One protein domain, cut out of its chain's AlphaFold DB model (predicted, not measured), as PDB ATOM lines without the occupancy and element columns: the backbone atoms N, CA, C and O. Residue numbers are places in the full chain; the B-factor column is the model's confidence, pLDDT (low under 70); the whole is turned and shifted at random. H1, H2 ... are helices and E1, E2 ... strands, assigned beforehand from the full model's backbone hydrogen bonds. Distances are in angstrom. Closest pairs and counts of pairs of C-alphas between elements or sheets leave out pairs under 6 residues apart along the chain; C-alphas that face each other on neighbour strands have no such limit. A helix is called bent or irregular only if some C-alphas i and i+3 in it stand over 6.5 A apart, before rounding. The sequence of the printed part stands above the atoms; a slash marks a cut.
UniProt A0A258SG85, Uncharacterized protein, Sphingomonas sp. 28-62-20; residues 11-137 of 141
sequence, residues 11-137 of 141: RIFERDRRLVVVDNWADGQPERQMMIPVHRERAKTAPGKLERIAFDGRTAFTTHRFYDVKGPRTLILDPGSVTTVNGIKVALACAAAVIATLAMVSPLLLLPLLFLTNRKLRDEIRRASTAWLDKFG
ATOM      1  N   ARG A  11      71.192   5.252  17.574       81.31
ATOM      2  CA  ARG A  11      70.676   5.670  18.875       81.31
ATOM      3  C   ARG A  11      69.579   4.722  19.329       81.31
ATOM      4  O   ARG A  11      68.670   4.405  18.569       81.31
ATOM      5  N   ILE A  12      69.692   4.260  20.568       82.50
ATOM      6  CA  ILE A  12      68.741   3.334  21.178       82.50
ATOM      7  C   ILE A  12      67.854   4.134  22.126       82.50
ATOM      8  O   ILE A  12      68.356   4.887  22.961       82.50
ATOM      9  N   PHE A  13      66.548   3.960  21.990       84.44
ATOM     10  CA  PHE A  13      65.541   4.537  22.868       84.44
ATOM     11  C   PHE A  13      64.644   3.437  23.409       84.44
ATOM     12  O   PHE A  13      64.392   2.445  22.730       84.44
ATOM     13  N   GLU A  14      64.117   3.625  24.609       80.38
ATOM     14  CA  GLU A  14      63.031   2.796  25.108       80.38
ATOM     15  C   GLU A  14      61.693   3.478  24.799       80.38
ATOM     16  O   GLU A  14      61.481   4.637  25.154       80.38
ATOM     17  N   ARG A  15      60.798   2.771  24.106       81.25
ATOM     18  CA  ARG A  15      59.439   3.214  23.775       81.25
ATOM     19  C   ARG A  15      58.476   2.067  24.046       81.25
ATOM     20  O   ARG A  15      58.700   0.959  23.570       81.25
ATOM     21  N   ASP A  16      57.427   2.314  24.822       76.50
ATOM     22  CA  ASP A  16      56.389   1.319  25.134       76.50
ATOM     23  C   ASP A  16      56.939  -0.013  25.695       76.50
ATOM     24  O   ASP A  16      56.468  -1.096  25.345       76.50
ATOM     25  N   ARG A  17      57.951   0.059  26.579       81.62
ATOM     26  CA  ARG A  17      58.697  -1.097  27.133       81.62
ATOM     27  C   ARG A  17      59.438  -1.932  26.079       81.62
ATOM     28  O   ARG A  17      59.682  -3.123  26.269       81.62
ATOM     29  N   ARG A  18      59.791  -1.319  24.948       68.06
ATOM     30  CA  ARG A  18      60.571  -1.932  23.874       68.06
ATOM     31  C   ARG A  18      61.747  -1.041  23.494       68.06
ATOM     32  O   ARG A  18      61.613   0.172  23.387       68.06
ATOM     33  N   LEU A  19      62.893  -1.659  23.229       85.81
ATOM     34  CA  LEU A  19      64.046  -0.964  22.664       85.81
ATOM     35  C   LEU A  19      63.823  -0.710  21.168       85.81
ATOM     36  O   LEU A  19      63.571  -1.639  20.396       85.81
ATOM     37  N   VAL A  20      63.919   0.554  20.772       78.88
ATOM     38  CA  VAL A  20      63.822   1.053  19.400       78.88
ATOM     39  C   VAL A  20      65.189   1.598  19.000       78.88
ATOM     40  O   VAL A  20      65.784   2.387  19.732       78.88
ATOM     41  N   VAL A  21      65.693   1.172  17.842       83.00
ATOM     42  CA  VAL A  21      66.991   1.603  17.303       83.00
ATOM     43  C   VAL A  21      66.742   2.518  16.110       83.00
ATOM     44  O   VAL A  21      66.057   2.122  15.171       83.00
ATOM     45  N   VAL A  22      67.296   3.726  16.154       79.94
ATOM     46  CA  VAL A  22      67.201   4.738  15.094       79.94
ATOM     47  C   VAL A  22      68.580   4.909  14.449       79.94
ATOM     48  O   VAL A  22      69.570   5.052  15.170       79.94
ATOM     49  N   ASP A  23      68.653   4.874  13.113       78.81
ATOM     50  CA  ASP A  23      69.856   5.234  12.345       78.81
ATOM     51  C   ASP A  23      69.820   6.744  12.050       78.81
ATOM     52  O   ASP A  23      68.986   7.216  11.280       78.81
ATOM     53  N   ASN A  24      70.704   7.504  12.695       74.44
ATOM     54  CA  ASN A  24      70.807   8.958  12.574       74.44
ATOM     55  C   ASN A  24      71.470   9.406  11.260       74.44
ATOM     56  O   ASN A  24      71.520  10.603  11.005       74.44
ATOM     57  N   TRP A  25      72.058   8.494  10.475       72.19
ATOM     58  CA  TRP A  25      72.739   8.828   9.212       72.19
ATOM     59  C   TRP A  25      71.873   8.537   7.978       72.19
ATOM     60  O   TRP A  25      72.303   8.768   6.849       72.19
ATOM     61  N   ALA A  26      70.658   8.024   8.177       65.06
ATOM     62  CA  ALA A  26      69.698   7.762   7.116       65.06
ATOM     63  C   ALA A  26      68.885   9.030   6.786       65.06
ATOM     64  O   ALA A  26      67.676   9.080   7.004       65.06
ATOM     65  N   ASP A  27      69.542  10.069   6.265       53.56
ATOM     66  CA  ASP A  27      68.843  11.259   5.773       53.56
ATOM     67  C   ASP A  27      68.009  10.903   4.527       53.56
ATOM     68  O   ASP A  27      68.535  10.573   3.464       53.56
ATOM     69  N   GLY A  28      66.680  10.979   4.655       54.84
ATOM     70  CA  GLY A  28      65.768  11.072   3.511       54.84
ATOM     71  C   GLY A  28      65.176   9.776   2.951       54.84
ATOM     72  O   GLY A  28      64.523   9.837   1.909       54.84
ATOM     73  N   GLN A  29      65.317   8.618   3.606       48.84
ATOM     74  CA  GLN A  29      64.484   7.459   3.258       48.84
ATOM     75  C   GLN A  29      63.279   7.380   4.202       48.84
ATOM     76  O   GLN A  29      63.479   7.137   5.394       48.84
ATOM     77  N   PRO A  30      62.033   7.581   3.715       51.31
ATOM     78  CA  PRO A  30      60.858   7.335   4.539       51.31
ATOM     79  C   PRO A  30      60.944   5.898   5.027       51.31
ATOM     80  O   PRO A  30      61.317   5.023   4.240       51.31
ATOM     81  N   GLU A  31      60.657   5.693   6.316       54.81
ATOM     82  CA  GLU A  31      60.598   4.390   6.969       54.81
ATOM     83  C   GLU A  31      60.103   3.354   5.962       54.81
ATOM     84  O   GLU A  31      58.906   3.243   5.684       54.81
ATOM     85  N   ARG A  32      61.027   2.559   5.403       53.03
ATOM     86  CA  ARG A  32      60.656   1.220   4.985       53.03
ATOM     87  C   ARG A  32      60.224   0.614   6.297       53.03
ATOM     88  O   ARG A  32      61.059   0.139   7.065       53.03
ATOM     89  N   GLN A  33      58.921   0.682   6.563       51.12
ATOM     90  CA  GLN A  33      58.242  -0.325   7.332       51.12
ATOM     91  C   GLN A  33      58.746  -1.613   6.711       51.12
ATOM     92  O   GLN A  33      58.263  -2.078   5.680       51.12
ATOM     93  N   MET A  34      59.782  -2.172   7.323       50.72
ATOM     94  CA  MET A  34      59.966  -3.590   7.322       50.72
ATOM     95  C   MET A  34      58.706  -4.065   8.045       50.72
ATOM     96  O   MET A  34      58.715  -4.370   9.235       50.72
ATOM     97  N   MET A  35      57.595  -4.145   7.301       46.88
ATOM     98  CA  MET A  35      56.842  -5.373   7.245       46.88
ATOM     99  C   MET A  35      57.918  -6.422   7.024       46.88
ATOM    100  O   MET A  35      58.244  -6.770   5.897       46.88
ATOM    101  N   ILE A  36      58.552  -6.854   8.116       49.88
ATOM    102  CA  ILE A  36      59.088  -8.188   8.191       49.88
ATOM    103  C   ILE A  36      57.848  -8.968   7.794       49.88
ATOM    104  O   ILE A  36      56.870  -8.950   8.556       49.88
ATOM    105  N   PRO A  37      57.794  -9.551   6.585       45.94
ATOM    106  CA  PRO A  37      56.782 -10.540   6.382       45.94
ATOM    107  C   PRO A  37      57.188 -11.559   7.432       45.94
ATOM    108  O   PRO A  37      58.189 -12.256   7.282       45.94
ATOM    109  N   VAL A  38      56.428 -11.666   8.518       53.50
ATOM    110  CA  VAL A  38      56.444 -12.883   9.317       53.50
ATOM    111  C   VAL A  38      55.742 -13.944   8.459       53.50
ATOM    112  O   VAL A  38      54.835 -14.637   8.892       53.50
ATOM    113  N   HIS A  39      56.206 -14.135   7.221       46.69
ATOM    114  CA  HIS A  39      56.503 -15.452   6.706       46.69
ATOM    115  C   HIS A  39      57.638 -15.994   7.575       46.69
ATOM    116  O   HIS A  39      58.756 -16.242   7.136       46.69
ATOM    117  N   ARG A  40      57.314 -16.249   8.850       52.47
ATOM    118  CA  ARG A  40      57.792 -17.478   9.444       52.47
ATOM    119  C   ARG A  40      57.225 -18.500   8.479       52.47
ATOM    120  O   ARG A  40      56.011 -18.706   8.479       52.47
ATOM    121  N   GLU A  41      58.054 -19.023   7.578       48.59
ATOM    122  CA  GLU A  41      57.795 -20.327   6.998       48.59
ATOM    123  C   GLU A  41      57.500 -21.195   8.210       48.59
ATOM    124  O   GLU A  41      58.391 -21.575   8.971       48.59
ATOM    125  N   ARG A  42      56.211 -21.332   8.525       55.28
ATOM    126  CA  ARG A  42      55.744 -22.149   9.620       55.28
ATOM    127  C   ARG A  42      56.056 -23.520   9.082       55.28
ATOM    128  O   ARG A  42      55.269 -24.047   8.294       55.28
ATOM    129  N   ALA A  43      57.260 -24.004   9.402       54.97
ATOM    130  CA  ALA A  43      57.694 -25.353   9.116       54.97
ATOM    131  C   ALA A  43      56.470 -26.202   9.403       54.97
ATOM    132  O   ALA A  43      55.907 -26.088  10.493       54.97
ATOM    133  N   LYS A  44      55.942 -26.869   8.373       59.16
ATOM    134  CA  LYS A  44      54.690 -27.611   8.478       59.16
ATOM    135  C   LYS A  44      54.935 -28.671   9.544       59.16
ATOM    136  O   LYS A  44      55.496 -29.720   9.238       59.16
ATOM    137  N   THR A  45      54.624 -28.360  10.803       64.00
ATOM    138  CA  THR A  45      54.883 -29.265  11.911       64.00
ATOM    139  C   THR A  45      54.088 -30.512  11.587       64.00
ATOM    140  O   THR A  45      52.878 -30.432  11.359       64.00
ATOM    141  N   ALA A  46      54.783 -31.645  11.481       75.62
ATOM    142  CA  ALA A  46      54.142 -32.896  11.126       75.62
ATOM    143  C   ALA A  46      52.955 -33.132  12.080       75.62
ATOM    144  O   ALA A  46      53.112 -32.977  13.299       75.62
ATOM    145  N   PRO A  47      51.761 -33.456  11.556       79.94
ATOM    146  CA  PRO A  47      50.598 -33.692  12.396       79.94
ATOM    147  C   PRO A  47      50.900 -34.805  13.411       79.94
ATOM    148  O   PRO A  47      51.543 -35.801  13.089       79.94
ATOM    149  N   GLY A  48      50.465 -34.625  14.657       78.75
ATOM    150  CA  GLY A  48      50.735 -35.531  15.776       78.75
ATOM    151  C   GLY A  48      52.034 -35.254  16.549       78.75
ATOM    152  O   GLY A  48      52.244 -35.847  17.620       78.75
ATOM    153  N   LYS A  49      52.899 -34.353  16.059       85.50
ATOM    154  CA  LYS A  49      54.125 -33.953  16.763       85.50
ATOM    155  C   LYS A  49      53.816 -32.925  17.855       85.50
ATOM    156  O   LYS A  49      53.061 -31.983  17.636       85.50
ATOM    157  N   LEU A  50      54.421 -33.138  19.025       84.00
ATOM    158  CA  LEU A  50      54.491 -32.165  20.114       84.00
ATOM    159  C   LEU A  50      55.769 -31.349  19.923       84.00
ATOM    160  O   LEU A  50      56.863 -31.915  19.880       84.00
ATOM    161  N   GLU A  51      55.636 -30.040  19.780       85.75
ATOM    162  CA  GLU A  51      56.749 -29.114  19.590       85.75
ATOM    163  C   GLU A  51      56.769 -28.116  20.744       85.75
ATOM    164  O   GLU A  51      55.786 -27.425  20.984       85.75
ATOM    165  N   ARG A  52      57.868 -28.034  21.496       84.56
ATOM    166  CA  ARG A  52      57.978 -27.060  22.587       84.56
ATOM    167  C   ARG A  52      58.080 -25.656  21.999       84.56
ATOM    168  O   ARG A  52      59.011 -25.379  21.251       84.56
ATOM    169  N   ILE A  53      57.137 -24.782  22.352       84.38
ATOM    170  CA  ILE A  53      57.073 -23.412  21.815       84.38
ATOM    171  C   ILE A  53      57.544 -22.351  22.806       84.38
ATOM    172  O   ILE A  53      57.857 -21.238  22.390       84.38
ATOM    173  N   ALA A  54      57.607 -22.678  24.097       80.06
ATOM    174  CA  ALA A  54      58.047 -21.754  25.130       80.06
ATOM    175  C   ALA A  54      58.789 -22.466  26.273       80.06
ATOM    176  O   ALA A  54      58.707 -23.685  26.475       80.06
ATOM    177  N   PHE A  55      59.584 -21.682  27.005       80.81
ATOM    178  CA  PHE A  55      60.390 -22.176  28.121       80.81
ATOM    179  C   PHE A  55      59.524 -22.584  29.325       80.81
ATOM    180  O   PHE A  55      59.907 -23.488  30.061       80.81
ATOM    181  N   ASP A  56      58.317 -22.021  29.433       77.75
ATOM    182  CA  ASP A  56      57.271 -22.339  30.420       77.75
ATOM    183  C   ASP A  56      56.694 -23.767  30.313       77.75
ATOM    184  O   ASP A  56      55.879 -24.175  31.137       77.75
ATOM    185  N   GLY A  57      57.114 -24.541  29.305       80.75
ATOM    186  CA  GLY A  57      56.673 -25.918  29.087       80.75
ATOM    187  C   GLY A  57      55.453 -26.044  28.177       80.75
ATOM    188  O   GLY A  57      54.997 -27.164  27.940       80.75
ATOM    189  N   ARG A  58      54.944 -24.941  27.613       83.62
ATOM    190  CA  ARG A  58      53.886 -25.003  26.600       83.62
ATOM    191  C   ARG A  58      54.389 -25.659  25.322       83.62
ATOM    192  O   ARG A  58      55.492 -25.381  24.831       83.62
ATOM    193  N   THR A  59      53.544 -26.507  24.749       86.81
ATOM    194  CA  THR A  59      53.847 -27.211  23.500       86.81
ATOM    195  C   THR A  59      52.755 -26.984  22.467       86.81
ATOM    196  O   THR A  59      51.573 -26.944  22.783       86.81
ATOM    197  N   ALA A  60      53.148 -26.815  21.213       87.44
ATOM    198  CA  ALA A  60      52.254 -26.859  20.077       87.44
ATOM    199  C   ALA A  60      52.015 -28.314  19.669       87.44
ATOM    200  O   ALA A  60      52.954 -29.098  19.515       87.44
ATOM    201  N   PHE A  61      50.754 -28.656  19.447       88.00
ATOM    202  CA  PHE A  61      50.323 -29.937  18.914       88.00
ATOM    203  C   PHE A  61      49.476 -29.704  17.669       88.00
ATOM    204  O   PHE A  61      48.439 -29.046  17.735       88.00
ATOM    205  N   THR A  62      49.903 -30.240  16.530       89.69
ATOM    206  CA  THR A  62      49.139 -30.125  15.279       89.69
ATOM    207  C   THR A  62      48.266 -31.360  15.082       89.69
ATOM    208  O   THR A  62      48.780 -32.475  15.052       89.69
ATOM    209  N   THR A  63      46.951 -31.178  14.952       90.00
ATOM    210  CA  THR A  63      45.982 -32.273  14.795       90.00
ATOM    211  C   THR A  63      46.018 -32.883  13.385       90.00
ATOM    212  O   THR A  63      46.596 -32.316  12.456       90.00
ATOM    213  N   HIS A  64      45.395 -34.053  13.195       90.56
ATOM    214  CA  HIS A  64      45.237 -34.693  11.884       90.56
ATOM    215  C   HIS A  64      43.762 -34.886  11.547       90.56
ATOM    216  O   HIS A  64      42.950 -35.255  12.394       90.56
ATOM    217  N   ARG A  65      43.439 -34.813  10.254       90.38
ATOM    218  CA  ARG A  65      42.089 -35.035   9.708       90.38
ATOM    219  C   ARG A  65      41.481 -36.416  10.007       90.38
ATOM    220  O   ARG A  65      40.287 -36.616   9.805       90.38
ATOM    221  N   PHE A  66      42.293 -37.382  10.450       88.38
ATOM    222  CA  PHE A  66      41.809 -38.743  10.706       88.38
ATOM    223  C   PHE A  66      41.037 -38.816  12.030       88.38
ATOM    224  O   PHE A  66      40.112 -39.613  12.139       88.38
ATOM    225  N   TYR A  67      41.373 -37.949  12.991       87.31
ATOM    226  CA  TYR A  67      40.747 -37.878  14.315       87.31
ATOM    227  C   TYR A  67      40.143 -36.508  14.646       87.31
ATOM    228  O   TYR A  67      39.395 -36.404  15.610       87.31
ATOM    229  N   ASP A  68      40.413 -35.469  13.853       90.94
ATOM    230  CA  ASP A  68      39.837 -34.133  14.031       90.94
ATOM    231  C   ASP A  68      38.942 -33.766  12.837       90.94
ATOM    232  O   ASP A  68      39.411 -33.663  11.697       90.94
ATOM    233  N   VAL A  69      37.643 -33.558  13.092       91.69
ATOM    234  CA  VAL A  69      36.662 -33.132  12.076       91.69
ATOM    235  C   VAL A  69      37.005 -31.740  11.546       91.69
ATOM    236  O   VAL A  69      36.825 -31.482  10.355       91.69
ATOM    237  N   LYS A  70      37.544 -30.859  12.398       87.75
ATOM    238  CA  LYS A  70      37.916 -29.484  12.023       87.75
ATOM    239  C   LYS A  70      39.193 -29.429  11.171       87.75
ATOM    240  O   LYS A  70      39.561 -28.361  10.696       87.75
ATOM    241  N   GLY A  71      39.824 -30.578  10.918       80.12
ATOM    242  CA  GLY A  71      41.017 -30.695  10.088       80.12
ATOM    243  C   GLY A  71      42.306 -30.350  10.838       80.12
ATOM    244  O   GLY A  71      42.284 -30.188  12.055       80.12
ATOM    245  N   PRO A  72      43.446 -30.284  10.128       88.19
ATOM    246  CA  PRO A  72      44.737 -30.010  10.750       88.19
ATOM    247  C   PRO A  72      44.800 -28.584  11.310       88.19
ATOM    248  O   PRO A  72      44.812 -27.611  10.555       88.19
ATOM    249  N   ARG A  73      44.864 -28.459  12.637       86.44
ATOM    250  CA  ARG A  73      45.029 -27.189  13.361       86.44
ATOM    251  C   ARG A  73      46.038 -27.350  14.489       86.44
ATOM    252  O   ARG A  73      46.187 -28.433  15.043       86.44
ATOM    253  N   THR A  74      46.733 -26.272  14.832       87.44
ATOM    254  CA  THR A  74      47.713 -26.275  15.923       87.44
ATOM    255  C   THR A  74      47.057 -25.806  17.216       87.44
ATOM    256  O   THR A  74      46.522 -24.700  17.269       87.44
ATOM    257  N   LEU A  75      47.108 -26.645  18.246       86.06
ATOM    258  CA  LEU A  75      46.636 -26.369  19.600       86.06
ATOM    259  C   LEU A  75      47.842 -26.104  20.502       86.06
ATOM    260  O   LEU A  75      48.862 -26.780  20.377       86.06
ATOM    261  N   ILE A  76      47.734 -25.127  21.400       88.50
ATOM    262  CA  ILE A  76      48.751 -24.874  22.421       88.50
ATOM    263  C   ILE A  76      48.333 -25.636  23.673       88.50
ATOM    264  O   ILE A  76      47.291 -25.351  24.250       88.50
ATOM    265  N   LEU A  77      49.141 -26.612  24.067       86.94
ATOM    266  CA  LEU A  77      48.934 -27.428  25.251       86.94
ATOM    267  C   LEU A  77      49.726 -26.853  26.423       86.94
ATOM    268  O   LEU A  77      50.914 -26.532  26.292       86.94
ATOM    269  N   ASP A  78      49.071 -26.767  27.573       86.81
ATOM    270  CA  ASP A  78      49.717 -26.550  28.861       86.81
ATOM    271  C   ASP A  78      50.510 -27.801  29.301       86.81
ATOM    272  O   ASP A  78      50.241 -28.906  28.817       86.81
ATOM    273  N   PRO A  79      51.474 -27.665  30.230       82.88
ATOM    274  CA  PRO A  79      52.312 -28.782  30.670       82.88
ATOM    275  C   PRO A  79      51.539 -30.006  31.197       82.88
ATOM    276  O   PRO A  79      51.984 -31.136  30.987       82.88
ATOM    277  N   GLY A  80      50.380 -29.813  31.840       85.12
ATOM    278  CA  GLY A  80      49.542 -30.911  32.341       85.12
ATOM    279  C   GLY A  80      48.817 -31.663  31.219       85.12
ATOM    280  O   GLY A  80      48.678 -32.888  31.245       85.12
ATOM    281  N   SER A  81      48.425 -30.959  30.163       84.31
ATOM    282  CA  SER A  81      47.852 -31.580  28.967       84.31
ATOM    283  C   SER A  81      48.889 -32.379  28.170       84.31
ATOM    284  O   SER A  81      48.553 -33.402  27.566       84.31
ATOM    285  N   VAL A  82      50.168 -31.984  28.206       86.44
ATOM    286  CA  VAL A  82      51.255 -32.730  27.541       86.44
ATOM    287  C   VAL A  82      51.444 -34.122  28.143       86.44
ATOM    288  O   VAL A  82      51.587 -35.093  27.394       86.44
ATOM    289  N   THR A  83      51.422 -34.249  29.473       87.00
ATOM    290  CA  THR A  83      51.560 -35.557  30.139       87.00
ATOM    291  C   THR A  83      50.394 -36.477  29.790       87.00
ATOM    292  O   THR A  83      50.614 -37.646  29.472       87.00
ATOM    293  N   THR A  84      49.177 -35.930  29.725       87.62
ATOM    294  CA  THR A  84      47.977 -36.654  29.278       87.62
ATOM    295  C   THR A  84      48.130 -37.180  27.848       87.62
ATOM    296  O   THR A  84      47.903 -38.365  27.593       87.62
ATOM    297  N   VAL A  85      48.570 -36.336  26.906       87.44
ATOM    298  CA  VAL A  85      48.783 -36.745  25.504       87.44
ATOM    299  C   VAL A  85      49.865 -37.823  25.392       87.44
ATOM    300  O   VAL A  85      49.698 -38.781  24.634       87.44
ATOM    301  N   ASN A  86      50.958 -37.709  26.149       88.88
ATOM    302  CA  ASN A  86      51.998 -38.740  26.174       88.88
ATOM    303  C   ASN A  86      51.483 -40.063  26.758       88.88
ATOM    304  O   ASN A  86      51.754 -41.116  26.182       88.88
ATOM    305  N   GLY A  87      50.686 -40.021  27.830       90.69
ATOM    306  CA  GLY A  87      50.041 -41.209  28.396       90.69
ATOM    307  C   GLY A  87      49.139 -41.922  27.385       90.69
ATOM    308  O   GLY A  87      49.231 -43.138  27.226       90.69
ATOM    309  N   ILE A  88      48.347 -41.166  26.615       90.62
ATOM    310  CA  ILE A  88      47.514 -41.717  25.532       90.62
ATOM    311  C   ILE A  88      48.376 -42.383  24.449       90.62
ATOM    312  O   ILE A  88      48.031 -43.464  23.976       90.62
ATOM    313  N   LYS A  89      49.507 -41.776  24.059       88.50
ATOM    314  CA  LYS A  89      50.428 -42.373  23.072       88.50
ATOM    315  C   LYS A  89      51.001 -43.705  23.556       88.50
ATOM    316  O   LYS A  89      51.042 -44.654  22.778       88.50
ATOM    317  N   VAL A  90      51.400 -43.788  24.827       95.19
ATOM    318  CA  VAL A  90      51.887 -45.038  25.434       95.19
ATOM    319  C   VAL A  90      50.775 -46.086  25.476       95.19
ATOM    320  O   VAL A  90      50.989 -47.210  25.032       95.19
ATOM    321  N   ALA A  91      49.569 -45.713  25.913       95.25
ATOM    322  CA  ALA A  91      48.425 -46.622  25.942       95.25
ATOM    323  C   ALA A  91      48.083 -47.174  24.545       95.25
ATOM    324  O   ALA A  91      47.848 -48.373  24.400       95.25
ATOM    325  N   LEU A  92      48.119 -46.331  23.505       93.88
ATOM    326  CA  LEU A  92      47.933 -46.754  22.113       93.88
ATOM    327  C   LEU A  92      49.035 -47.714  21.642       93.88
ATOM    328  O   LEU A  92      48.728 -48.685  20.955       93.88
ATOM    329  N   ALA A  93      50.295 -47.476  22.019       96.38
ATOM    330  CA  ALA A  93      51.399 -48.379  21.696       96.38
ATOM    331  C   ALA A  93      51.234 -49.748  22.379       96.38
ATOM    332  O   ALA A  93      51.393 -50.781  21.728       96.38
ATOM    333  N   CYS A  94      50.838 -49.772  23.656       98.06
ATOM    334  CA  CYS A  94      50.517 -51.009  24.369       98.06
ATOM    335  C   CYS A  94      49.336 -51.747  23.724       98.06
ATOM    336  O   CYS A  94      49.418 -52.953  23.504       98.06
ATOM    337  N   ALA A  95      48.264 -51.034  23.367       96.38
ATOM    338  CA  ALA A  95      47.120 -51.624  22.675       96.38
ATOM    339  C   ALA A  95      47.528 -52.234  21.324       96.38
ATOM    340  O   ALA A  95      47.135 -53.356  21.013       96.38
ATOM    341  N   ALA A  96      48.367 -51.539  20.549       96.94
ATOM    342  CA  ALA A  96      48.904 -52.058  19.294       96.94
ATOM    343  C   ALA A  96      49.752 -53.324  19.502       96.94
ATOM    344  O   ALA A  96      49.615 -54.274  18.734       96.94
ATOM    345  N   ALA A  97      50.571 -53.375  20.558       98.00
ATOM    346  CA  ALA A  97      51.349 -54.564  20.906       98.00
ATOM    347  C   ALA A  97      50.449 -55.755  21.274       98.00
ATOM    348  O   ALA A  97      50.669 -56.859  20.785       98.00
ATOM    349  N   VAL A  98      49.391 -55.533  22.062       97.75
ATOM    350  CA  VAL A  98      48.401 -56.577  22.384       97.75
ATOM    351  C   VAL A  98      47.720 -57.092  21.116       97.75
ATOM    352  O   VAL A  98      47.632 -58.302  20.922       97.75
ATOM    353  N   ILE A  99      47.285 -56.194  20.227       97.06
ATOM    354  CA  ILE A  99      46.682 -56.568  18.939       97.06
ATOM    355  C   ILE A  99      47.659 -57.410  18.106       97.06
ATOM    356  O   ILE A  99      47.255 -58.425  17.540       97.06
ATOM    357  N   ALA A 100      48.941 -57.035  18.063       97.12
ATOM    358  CA  ALA A 100      49.968 -57.793  17.352       97.12
ATOM    359  C   ALA A 100      50.162 -59.200  17.945       97.12
ATOM    360  O   ALA A 100      50.223 -60.174  17.196       97.12
ATOM    361  N   THR A 101      50.182 -59.334  19.275       97.50
ATOM    362  CA  THR A 101      50.253 -60.641  19.948       97.50
ATOM    363  C   THR A 101      49.028 -61.503  19.639       97.50
ATOM    364  O   THR A 101      49.175 -62.675  19.300       97.50
ATOM    365  N   LEU A 102      47.819 -60.933  19.689       97.56
ATOM    366  CA  LEU A 102      46.585 -61.651  19.347       97.56
ATOM    367  C   LEU A 102      46.592 -62.134  17.890       97.56
ATOM    368  O   LEU A 102      46.171 -63.258  17.622       97.56
ATOM    369  N   ALA A 103      47.126 -61.326  16.969       96.12
ATOM    370  CA  ALA A 103      47.275 -61.696  15.563       96.12
ATOM    371  C   ALA A 103      48.150 -62.945  15.366       96.12
ATOM    372  O   ALA A 103      47.854 -63.754  14.489       96.12
ATOM    373  N   MET A 104      49.204 -63.106  16.178       97.00
ATOM    374  CA  MET A 104      50.089 -64.279  16.138       97.00
ATOM    375  C   MET A 104      49.415 -65.541  16.687       97.00
ATOM    376  O   MET A 104      49.682 -66.632  16.192       97.00
ATOM    377  N   VAL A 105      48.541 -65.405  17.691       97.25
ATOM    378  CA  VAL A 105      47.792 -66.536  18.268       97.25
ATOM    379  C   VAL A 105      46.742 -67.049  17.285       97.25
ATOM    380  O   VAL A 105      46.639 -68.253  17.056       97.25
ATOM    381  N   SER A 106      45.943 -66.151  16.709       96.38
ATOM    382  CA  SER A 106      45.002 -66.485  15.641       96.38
ATOM    383  C   SER A 106      44.526 -65.213  14.939       96.38
ATOM    384  O   SER A 106      44.011 -64.307  15.600       96.38
ATOM    385  N   PRO A 107      44.581 -65.144  13.597       94.50
ATOM    386  CA  PRO A 107      44.125 -63.964  12.864       94.50
ATOM    387  C   PRO A 107      42.619 -63.709  13.026       94.50
ATOM    388  O   PRO A 107      42.172 -62.572  12.885       94.50
ATOM    389  N   LEU A 108      41.824 -64.727  13.382       96.25
ATOM    390  CA  LEU A 108      40.388 -64.566  13.639       96.25
ATOM    391  C   LEU A 108      40.101 -63.707  14.881       96.25
ATOM    392  O   LEU A 108      39.039 -63.094  14.970       96.25
ATOM    393  N   LEU A 109      41.057 -63.577  15.808       95.75
ATOM    394  CA  LEU A 109      40.932 -62.676  16.959       95.75
ATOM    395  C   LEU A 109      40.943 -61.194  16.553       95.75
ATOM    396  O   LEU A 109      40.591 -60.336  17.360       95.75
ATOM    397  N   LEU A 110      41.294 -60.882  15.302       94.94
ATOM    398  CA  LEU A 110      41.256 -59.528  14.752       94.94
ATOM    399  C   LEU A 110      39.903 -59.155  14.138       94.94
ATOM    400  O   LEU A 110      39.731 -58.008  13.729       94.94
ATOM    401  N   LEU A 111      38.926 -60.069  14.089       95.44
ATOM    402  CA  LEU A 111      37.588 -59.765  13.566       95.44
ATOM    403  C   LEU A 111      36.937 -58.528  14.216       95.44
ATOM    404  O   LEU A 111      36.339 -57.743  13.478       95.44
ATOM    405  N   PRO A 112      37.091 -58.247  15.528       93.50
ATOM    406  CA  PRO A 112      36.582 -57.006  16.114       93.50
ATOM    407  C   PRO A 112      37.173 -55.734  15.483       93.50
ATOM    408  O   PRO A 112      36.518 -54.694  15.452       93.50
ATOM    409  N   LEU A 113      38.381 -55.794  14.915       93.00
ATOM    410  CA  LEU A 113      38.991 -54.659  14.219       93.00
ATOM    411  C   LEU A 113      38.203 -54.270  12.956       93.00
ATOM    412  O   LEU A 113      38.258 -53.115  12.532       93.00
ATOM    413  N   LEU A 114      37.406 -55.184  12.389       93.00
ATOM    414  CA  LEU A 114      36.521 -54.880  11.263       93.00
ATOM    415  C   LEU A 114      35.472 -53.825  11.627       93.00
ATOM    416  O   LEU A 114      35.068 -53.062  10.750       93.00
ATOM    417  N   PHE A 115      35.090 -53.679  12.901       90.69
ATOM    418  CA  PHE A 115      34.212 -52.583  13.324       90.69
ATOM    419  C   PHE A 115      34.829 -51.206  13.049       90.69
ATOM    420  O   PHE A 115      34.101 -50.278  12.699       90.69
ATOM    421  N   LEU A 116      36.161 -51.071  13.082       88.88
ATOM    422  CA  LEU A 116      36.843 -49.822  12.717       88.88
ATOM    423  C   LEU A 116      36.708 -49.483  11.228       88.88
ATOM    424  O   LEU A 116      36.951 -48.344  10.838       88.88
ATOM    425  N   THR A 117      36.297 -50.420  10.372       91.75
ATOM    426  CA  THR A 117      36.008 -50.111   8.963       91.75
ATOM    427  C   THR A 117      34.665 -49.388   8.800       91.75
ATOM    428  O   THR A 117      34.491 -48.618   7.845       91.75
ATOM    429  N   ASN A 118      33.748 -49.532   9.766       94.31
ATOM    430  CA  ASN A 118      32.435 -48.897   9.744       94.31
ATOM    431  C   ASN A 118      32.573 -47.366   9.785       94.31
ATOM    432  O   ASN A 118      33.103 -46.783  10.732       94.31
ATOM    433  N   ARG A 119      32.089 -46.698   8.731       91.31
ATOM    434  CA  ARG A 119      32.172 -45.236   8.596       91.31
ATOM    435  C   ARG A 119      31.416 -44.508   9.707       91.31
ATOM    436  O   ARG A 119      31.955 -43.548  10.241       91.31
ATOM    437  N   LYS A 120      30.236 -44.997  10.110       91.88
ATOM    438  CA  LYS A 120      29.423 -44.356  11.159       91.88
ATOM    439  C   LYS A 120      30.161 -44.335  12.495       91.88
ATOM    440  O   LYS A 120      30.276 -43.277  13.104       91.88
ATOM    441  N   LEU A 121      30.720 -45.481  12.885       91.25
ATOM    442  CA  LEU A 121      31.496 -45.605  14.117       91.25
ATOM    443  C   LEU A 121      32.739 -44.708  14.076       91.25
ATOM    444  O   LEU A 121      32.994 -43.959  15.014       91.25
ATOM    445  N   ARG A 122      33.487 -44.716  12.963       90.88
ATOM    446  CA  ARG A 122      34.644 -43.822  12.793       90.88
ATOM    447  C   ARG A 122      34.267 -42.347  12.884       90.88
ATOM    448  O   ARG A 122      34.997 -41.580  13.504       90.88
ATOM    449  N   ASP A 123      33.148 -41.943  12.292       92.50
ATOM    450  CA  ASP A 123      32.674 -40.559  12.340       92.50
ATOM    451  C   ASP A 123      32.225 -40.141  13.741       92.50
ATOM    452  O   ASP A 123      32.383 -38.980  14.119       92.50
ATOM    453  N   GLU A 124      31.665 -41.064  14.515       93.50
ATOM    454  CA  GLU A 124      31.303 -40.845  15.912       93.50
ATOM    455  C   GLU A 124      32.542 -40.719  16.803       93.50
ATOM    456  O   GLU A 124      32.680 -39.722  17.512       93.50
ATOM    457  N   ILE A 125      33.507 -41.637  16.663       92.25
ATOM    458  CA  ILE A 125      34.810 -41.557  17.340       92.25
ATOM    459  C   ILE A 125      35.495 -40.232  17.000       92.25
ATOM    460  O   ILE A 125      35.921 -39.509  17.895       92.25
ATOM    461  N   ARG A 126      35.540 -39.852  15.718       93.69
ATOM    462  CA  ARG A 126      36.156 -38.597  15.265       93.69
ATOM    463  C   ARG A 126      35.458 -37.363  15.846       93.69
ATOM    464  O   ARG A 126      36.124 -36.386  16.195       93.69
ATOM    465  N   ARG A 127      34.127 -37.382  15.980       94.56
ATOM    466  CA  ARG A 127      33.364 -36.303  16.633       94.56
ATOM    467  C   ARG A 127      33.674 -36.217  18.125       94.56
ATOM    468  O   ARG A 127      33.951 -35.121  18.610       94.56
ATOM    469  N   ALA A 128      33.716 -37.352  18.819       93.19
ATOM    470  CA  ALA A 128      34.101 -37.413  20.226       93.19
ATOM    471  C   ALA A 128      35.542 -36.916  20.442       93.19
ATOM    472  O   ALA A 128      35.788 -36.087  21.317       93.19
ATOM    473  N   SER A 129      36.482 -37.334  19.587       91.12
ATOM    474  CA  SER A 129      37.863 -36.840  19.584       91.12
ATOM    475  C   SER A 129      37.933 -35.331  19.347       91.12
ATOM    476  O   SER A 129      38.669 -34.644  20.044       91.12
ATOM    477  N   THR A 130      37.137 -34.789  18.420       92.88
ATOM    478  CA  THR A 130      37.081 -33.338  18.158       92.88
ATOM    479  C   THR A 130      36.583 -32.567  19.380       92.88
ATOM    480  O   THR A 130      37.191 -31.568  19.756       92.88
ATOM    481  N   ALA A 131      35.521 -33.050  20.033       91.88
ATOM    482  CA  ALA A 131      34.982 -32.439  21.246       91.88
ATOM    483  C   ALA A 131      35.978 -32.501  22.416       91.88
ATOM    484  O   ALA A 131      36.085 -31.556  23.193       91.88
ATOM    485  N   TRP A 132      36.736 -33.595  22.531       89.44
ATOM    486  CA  TRP A 132      37.826 -33.711  23.497       89.44
ATOM    487  C   TRP A 132      38.967 -32.730  23.186       89.44
ATOM    488  O   TRP A 132      39.392 -32.007  24.081       89.44
ATOM    489  N   LEU A 133      39.399 -32.624  21.922       88.75
ATOM    490  CA  LEU A 133      40.427 -31.669  21.476       88.75
ATOM    491  C   LEU A 133      40.030 -30.211  21.729       88.75
ATOM    492  O   LEU A 133      40.875 -29.393  22.091       88.75
ATOM    493  N   ASP A 134      38.749 -29.883  21.565       89.06
ATOM    494  CA  ASP A 134      38.232 -28.539  21.816       89.06
ATOM    495  C   ASP A 134      38.369 -28.115  23.288       89.06
ATOM    496  O   ASP A 134      38.478 -26.921  23.553       89.06
ATOM    497  N   LYS A 135      38.461 -29.062  24.235       86.31
ATOM    498  CA  LYS A 135      38.749 -28.754  25.649       86.31
ATOM    499  C   LYS A 135      40.167 -28.211  25.854       86.31
ATOM    500  O   LYS A 135      40.380 -27.418  26.763       86.31
ATOM    501  N   PHE A 136      41.117 -28.610  25.006       78.19
ATOM    502  CA  PHE A 136      42.513 -28.152  25.054       78.19
ATOM    503  C   PHE A 136      42.772 -26.927  24.179       78.19
ATOM    504  O   PHE A 136      43.767 -26.230  24.354       78.19
ATOM    505  N   GLY A 137      41.897 -26.665  23.208       65.31
ATOM    506  CA  GLY A 137      42.017 -25.553  22.274       65.31
ATOM    507  C   GLY A 137      41.643 -24.212  22.897       65.31
ATOM    508  O   GLY A 137      40.689 -23.582  22.445       65.31
TER     509      GLY A 137
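This is residues 11 to 137 of the 141 residues of an uncharacterized protein of Sphingomonas sp. 28-62-20 (UniProt A0A258SG85). A small three-stranded sheet, E3 E4 E5, sits partway along an extended model; from it the long helix H1 runs out, the short H2 turns the chain at the far end, and H3 comes back to the sheet, an open frame of three helices. Away from the sheet on the other side, a thin arm, residues 24 to 49, leads to a small separate hairpin, E1 and E2, and makes much of the length. The printed part has 127 residues with five named strands and then three named helices, in the order E1 E2 E3 E4 E5 H1 H2 H3; both sheets are antiparallel, the larger in the order E3 E4 E5, and the class is mixed, helices and strands. The whole is extended, with a radius of gyration of the C-alphas of 24.1 A and spans of 81 by 28 by 26 A.

Begin at the sheet: E3 is residues 50 to 52, 6.7 A long, E4 is 59 to 62, 9.9 A, and E5 is 74 to 77, 9.5 A. Find C-alpha 79 at (52.312, -28.782, 30.670); from there H1, residues 79 to 105, runs 40.0 A to C-alpha 105 at (47.792, -66.536, 18.268). H2, residues 107 to 117, is 16.5 A long and irregular, with C-alphas 109 and 112 7.2 A apart. H3, residues 119 to 136, covers 25.9 A and ends at (42.513, -28.152, 25.054). Look back to E1, residues 11 to 15, 12.5 A, and E2, 18 to 23, 16.4 A.

E3, E4 and E5 form a meander, each strand the antiparallel neighbour of the one before. Find N 51 and O 60 at 2.9 A between E3 and E4, and N 61 and O 75 at 2.8 A between E4 and E5. H1 only grazes this sheet, with residues 79 to 86; H3 is only just on it, with 5 pairs of C-alphas within 10 A, and only grazes it with residues 133 to 136. H1 and H2 form a helical hairpin and touch, through residues 99 to 103 of H1, closest at the C-alphas of Leu 102 and Leu 109, 6.2 A, at a steep tilt of 44 degrees, opposite ways. H1 and H3 are close but not clearly touching, closest at the C-alphas of Ser 81 and Phe 136, 7.5 A, at a shallow tilt of 26 degrees, opposite ways. The O i to N i+4 pairs within hydrogen-bond range are 22 of 23 in H1, 12 of 14 in H3 and 0 of 7 in H2, where 7 of 8 O i to N i+3 pairs are. The hairpin E1 and E2 has N 13 and O 20 at 2.9 A; E2 and E3 are apart.

The two C-alphas farthest apart are those of Asp 27 and Ser 106, 81.9 A. The printed part has no cut. The links E2 to E3, 26 residues, and E4 to E5, 11 residues, are long. The mean pLDDT of the printed part is 82.6; residue 18, residues 26 to 45 and residue 137 are under 70.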